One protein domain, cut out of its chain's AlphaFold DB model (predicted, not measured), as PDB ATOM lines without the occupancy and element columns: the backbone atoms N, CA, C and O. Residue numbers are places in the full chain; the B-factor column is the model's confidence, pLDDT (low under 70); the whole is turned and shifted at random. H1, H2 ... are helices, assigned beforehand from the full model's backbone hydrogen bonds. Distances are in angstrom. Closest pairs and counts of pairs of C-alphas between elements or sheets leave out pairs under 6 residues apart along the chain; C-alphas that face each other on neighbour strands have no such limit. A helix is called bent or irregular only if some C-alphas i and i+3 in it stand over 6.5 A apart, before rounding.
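Overview. This is residues 8 to 47 of the 62 residues of an uncharacterized protein of Eubacterium sp (UniProt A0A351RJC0). Two helices form an L, with a corner where the end of H1 comes near the beginning of H2, and the tail after them, residues 38 to 47, folds back alongside H2. H1, the longer arm, sticks out on its own: residues 8 to 24, which belong to it, stand free. The printed part has 40 residues, with two named helices in the order H1, H2 and no named strand; its class is all helix. It is only just loose, close to extended, with a radius of gyration of the C-alphas of 13.2 A, and the C-alphas span 39 by 19 by 7 A, only just a rod, with H1 making much of the length.

Arrangement. H1, residues 8 to 24, and H2, residues 26 to 37, are joined by a tight link of one residue, Asn 25. The two are close but not clearly touching: their closest C-alphas, those of Trp 23 and Phe 29, are 6.4 A apart. Their lines are about perpendicular, at 84 degrees, and their centres are 19.9 A apart. In H1 and H2 every O i to N i+4 pair is within hydrogen-bond range.

Along the chain. H1 begins at C-alpha 8 at (-13.666, -46.226, 19.807), ends at C-alpha 24 at (10.113, -46.813, 23.920), and measures 24.1 A from first to last C-alpha. H2 measures 15.6 A from C-alpha 26 to C-alpha 37, the latter at (12.138, -36.192, 39.725). Neither helix is bent.

Size, cuts and confidence. The two C-alphas farthest apart, those of Lys 8 and Glu 41, are 39.2 A apart. The printed part, residues 8 to 47 of a chain of 62, has no cut. The mean pLDDT of the printed part is 72.9; residues 8 to 20 and 23 to 24 are under 70, and the mean is 64 in H1 and 81 in H2.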
ATOM      1  N   LYS A   8     -14.273 -46.213  18.470       57.41
ATOM      2  CA  LYS A   8     -13.666 -46.226  19.807       57.41
ATOM      3  C   LYS A   8     -12.511 -47.221  19.935       57.41
ATOM      4  O   LYS A   8     -11.483 -46.860  20.480       57.41
ATOM      5  N   GLN A   9     -12.656 -48.426  19.388       58.19
ATOM      6  CA  GLN A   9     -11.624 -49.461  19.441       58.19
ATOM      7  C   GLN A   9     -10.424 -49.094  18.556       58.19
ATOM      8  O   GLN A   9      -9.285 -49.345  18.924       58.19
ATOM      9  N   VAL A  10     -10.658 -48.445  17.410       60.34
ATOM     10  CA  VAL A  10      -9.569 -47.939  16.551       60.34
ATOM     11  C   VAL A  10      -8.812 -46.797  17.228       60.34
ATOM     12  O   VAL A  10      -7.590 -46.731  17.116       60.34
ATOM     13  N   ASP A  11      -9.523 -45.906  17.918       60.31
ATOM     14  CA  ASP A  11      -8.923 -44.778  18.630       60.31
ATOM     15  C   ASP A  11      -8.173 -45.228  19.892       60.31
ATOM     16  O   ASP A  11      -7.077 -44.729  20.138       60.31
ATOM     17  N   GLU A  12      -8.688 -46.214  20.637       61.59
ATOM     18  CA  GLU A  12      -7.967 -46.858  21.746       61.59
ATOM     19  C   GLU A  12      -6.695 -47.547  21.252       61.59
ATOM     20  O   GLU A  12      -5.626 -47.258  21.773       61.59
ATOM     21  N   ILE A  13      -6.763 -48.358  20.187       61.53
ATOM     22  CA  ILE A  13      -5.578 -49.023  19.611       61.53
ATOM     23  C   ILE A  13      -4.537 -47.996  19.145       61.53
ATOM     24  O   ILE A  13      -3.334 -48.191  19.332       61.53
ATOM     25  N   LYS A  14      -4.972 -46.888  18.534       61.09
ATOM     26  CA  LYS A  14      -4.063 -45.818  18.103       61.09
ATOM     27  C   LYS A  14      -3.436 -45.085  19.283       61.09
ATOM     28  O   LYS A  14      -2.242 -44.806  19.229       61.09
ATOM     29  N   ASN A  15      -4.209 -44.778  20.322       62.81
ATOM     30  CA  ASN A  15      -3.695 -44.121  21.524       62.81
ATOM     31  C   ASN A  15      -2.693 -45.029  22.251       62.81
ATOM     32  O   ASN A  15      -1.597 -44.584  22.584       62.81
ATOM     33  N   ASP A  16      -3.016 -46.318  22.362       59.81
ATOM     34  CA  ASP A  16      -2.127 -47.348  22.897       59.81
ATOM     35  C   ASP A  16      -0.814 -47.424  22.117       59.81
ATOM     36  O   ASP A  16       0.256 -47.492  22.714       59.81
ATOM     37  N   THR A  17      -0.881 -47.386  20.783       61.84
ATOM     38  CA  THR A  17       0.313 -47.450  19.925       61.84
ATOM     39  C   THR A  17       1.189 -46.210  20.114       61.84
ATOM     40  O   THR A  17       2.392 -46.335  20.305       61.84
ATOM     41  N   ILE A  18       0.587 -45.018  20.145       68.00
ATOM     42  CA  ILE A  18       1.317 -43.753  20.322       68.00
ATOM     43  C   ILE A  18       1.954 -43.671  21.714       68.00
ATOM     44  O   ILE A  18       3.095 -43.234  21.838       68.00
ATOM     45  N   SER A  19       1.243 -44.107  22.757       67.31
ATOM     46  CA  SER A  19       1.778 -44.160  24.120       67.31
ATOM     47  C   SER A  19       2.958 -45.133  24.196       67.31
ATOM     48  O   SER A  19       4.021 -44.776  24.700       67.31
ATOM     49  N   LYS A  20       2.828 -46.330  23.606       68.56
ATOM     50  CA  LYS A  20       3.905 -47.333  23.563       68.56
ATOM     51  C   LYS A  20       5.147 -46.830  22.828       68.56
ATOM     52  O   LYS A  20       6.250 -46.981  23.345       68.56
ATOM     53  N   ASP A  21       4.979 -46.188  21.675       70.19
ATOM     54  CA  ASP A  21       6.101 -45.628  20.912       70.19
ATOM     55  C   ASP A  21       6.773 -44.455  21.644       70.19
ATOM     56  O   ASP A  21       7.990 -44.288  21.565       70.19
ATOM     57  N   PHE A  22       6.006 -43.663  22.400       70.50
ATOM     58  CA  PHE A  22       6.545 -42.575  23.215       70.50
ATOM     59  C   PHE A  22       7.421 -43.094  24.364       70.50
ATOM     60  O   PHE A  22       8.493 -42.547  24.610       70.50
ATOM     61  N   TRP A  23       6.988 -44.163  25.038       69.38
ATOM     62  CA  TRP A  23       7.721 -44.766  26.158       69.38
ATOM     63  C   TRP A  23       8.922 -45.614  25.732       69.38
ATOM     64  O   TRP A  23       9.858 -45.749  26.515       69.38
ATOM     65  N   ARG A  24       8.939 -46.133  24.498       69.38
ATOM     66  CA  ARG A  24      10.113 -46.813  23.920       69.38
ATOM     67  C   ARG A  24      11.302 -45.888  23.689       69.38
ATOM     68  O   ARG A  24      12.439 -46.346  23.616       69.38
ATOM     69  N   ASN A  25      11.070 -44.582  23.558       75.88
ATOM     70  CA  ASN A  25      12.172 -43.647  23.405       75.88
ATOM     71  C   ASN A  25      12.795 -43.313  24.770       75.88
ATOM     72  O   ASN A  25      12.315 -42.449  25.508       75.88
ATOM     73  N   ASN A  26      13.923 -43.957  25.060       76.19
ATOM     74  CA  ASN A  26      14.702 -43.729  26.274       76.19
ATOM     75  C   ASN A  26      15.156 -42.268  26.448       76.19
ATOM     76  O   ASN A  26      15.318 -41.828  27.583       76.19
ATOM     77  N   GLU A  27      15.324 -41.483  25.378       81.44
ATOM     78  CA  GLU A  27      15.636 -40.049  25.492       81.44
ATOM     79  C   GLU A  27      14.450 -39.254  26.045       81.44
ATOM     80  O   GLU A  27      14.620 -38.417  26.929       81.44
ATOM     81  N   HIS A  28      13.236 -39.559  25.578       79.62
ATOM     82  CA  HIS A  28      12.015 -38.919  26.072       79.62
ATOM     83  C   HIS A  28      11.744 -39.304  27.530       79.62
ATOM     84  O   HIS A  28      11.343 -38.459  28.332       79.62
ATOM     85  N   PHE A  29      11.996 -40.567  27.890       79.06
ATOM     86  CA  PHE A  29      11.893 -41.032  29.271       79.06
ATOM     87  C   PHE A  29      12.913 -40.333  30.175       79.06
ATOM     88  O   PHE A  29      12.546 -39.798  31.221       79.06
ATOM     89  N   ALA A  30      14.183 -40.320  29.764       83.12
ATOM     90  CA  ALA A  30      15.272 -39.706  30.511       83.12
ATOM     91  C   ALA A  30      15.007 -38.224  30.770       83.12
ATOM     92  O   ALA A  30      15.165 -37.779  31.906       83.12
ATOM     93  N   ASP A  31      14.563 -37.482  29.757       82.81
ATOM     94  CA  ASP A  31      14.272 -36.054  29.874       82.81
ATOM     95  C   ASP A  31      13.064 -35.791  30.786       82.81
ATOM     96  O   ASP A  31      13.158 -35.001  31.728       82.81
ATOM     97  N   LEU A  32      11.959 -36.530  30.604       82.56
ATOM     98  CA  LEU A  32      10.758 -36.380  31.431       82.56
ATOM     99  C   LEU A  32      11.031 -36.717  32.902       82.56
ATOM    100  O   LEU A  32      10.650 -35.959  33.794       82.56
ATOM    101  N   PHE A  33      11.693 -37.839  33.178       79.38
ATOM    102  CA  PHE A  33      11.981 -38.254  34.550       79.38
ATOM    103  C   PHE A  33      13.051 -37.377  35.201       79.38
ATOM    104  O   PHE A  33      12.911 -37.040  36.377       79.38
ATOM    105  N   SER A  34      14.065 -36.946  34.449       82.94
ATOM    106  CA  SER A  34      15.041 -35.946  34.905       82.94
ATOM    107  C   SER A  34      14.359 -34.628  35.281       82.94
ATOM    108  O   SER A  34      14.581 -34.085  36.364       82.94
ATOM    109  N   ALA A  35      13.442 -34.146  34.443       85.19
ATOM    110  CA  ALA A  35      12.681 -32.932  34.710       85.19
ATOM    111  C   ALA A  35      11.763 -33.060  35.936       85.19
ATOM    112  O   ALA A  35      11.740 -32.168  36.786       85.19
ATOM    113  N   VAL A  36      11.028 -34.168  36.048       83.06
ATOM    114  CA  VAL A  36      10.004 -34.359  37.088       83.06
ATOM    115  C   VAL A  36      10.602 -34.749  38.441       83.06
ATOM    116  O   VAL A  36      10.176 -34.218  39.464       83.06
ATOM    117  N   LEU A  37      11.572 -35.667  38.474       81.00
ATOM    118  CA  LEU A  37      12.138 -36.192  39.725       81.00
ATOM    119  C   LEU A  37      13.381 -35.434  40.191       81.00
ATOM    120  O   LEU A  37      13.640 -35.376  41.392       81.00
ATOM    121  N   PHE A  38      14.136 -34.849  39.259       83.31
ATOM    122  CA  PHE A  38      15.415 -34.190  39.538       83.31
ATOM    123  C   PHE A  38      15.384 -32.692  39.213       83.31
ATOM    124  O   PHE A  38      16.422 -32.045  39.113       83.31
ATOM    125  N   GLY A  39      14.188 -32.117  39.045       81.88
ATOM    126  CA  GLY A  39      14.008 -30.676  38.856       81.88
ATOM    127  C   GLY A  39      14.674 -30.118  37.595       81.88
ATOM    128  O   GLY A  39      14.993 -28.932  37.559       81.88
ATOM    129  N   GLY A  40      14.905 -30.958  36.580       75.25
ATOM    130  CA  GLY A  40      15.570 -30.572  35.332       75.25
ATOM    131  C   GLY A  40      17.058 -30.904  35.278       75.25
ATOM    132  O   GLY A  40      17.693 -30.648  34.257       75.25
ATOM    133  N   GLU A  41      17.629 -31.488  36.331       81.00
ATOM    134  CA  GLU A  41      18.984 -32.025  36.270       81.00
ATOM    135  C   GLU A  41      18.974 -33.361  35.517       81.00
ATOM    136  O   GLU A  41      18.241 -34.280  35.877       81.00
ATOM    137  N   GLN A  42      19.776 -33.464  34.451       75.69
ATOM    138  CA  GLN A  42      19.813 -34.616  33.542       75.69
ATOM    139  C   GLN A  42      20.574 -35.801  34.172       75.69
ATOM    140  O   GLN A  42      21.661 -36.194  33.744       75.69
ATOM    141  N   VAL A  43      20.012 -36.318  35.265       78.38
ATOM    142  CA  VAL A  43      20.577 -37.390  36.095       78.38
ATOM    143  C   VAL A  43      20.281 -38.761  35.486       78.38
ATOM    144  O   VAL A  43      21.111 -39.670  35.568       78.38
ATOM    145  N   VAL A  44      19.123 -38.913  34.837       78.56
ATOM    146  CA  VAL A  44      18.764 -40.139  34.118       78.56
ATOM    147  C   VAL A  44      19.412 -40.086  32.737       78.56
ATOM    148  O   VAL A  44      19.100 -39.210  31.938       78.56
ATOM    149  N   LYS A  45      20.331 -41.013  32.451       77.50
ATOM    150  CA  LYS A  45      21.010 -41.104  31.151       77.50
ATOM    151  C   LYS A  45      20.333 -42.142  30.274       77.50
ATOM    152  O   LYS A  45      20.250 -43.298  30.684       77.50
ATOM    153  N   SER A  46      19.929 -41.745  29.071       70.94
ATOM    154  CA  SER A  46      19.313 -42.629  28.075       70.94
ATOM    155  C   SER A  46      20.169 -43.854  27.741       70.94
ATOM    156  O   SER A  46      19.616 -44.934  27.577       70.94
ATOM    157  N   ASP A  47      21.499 -43.722  27.751       72.94
ATOM    158  CA  ASP A  47      22.448 -44.827  27.516       72.94
ATOM    159  C   ASP A  47      22.412 -45.927  28.592       72.94
ATOM    160  O   ASP A  47      22.798 -47.065  28.336       72.94
TER     161      ASP A  47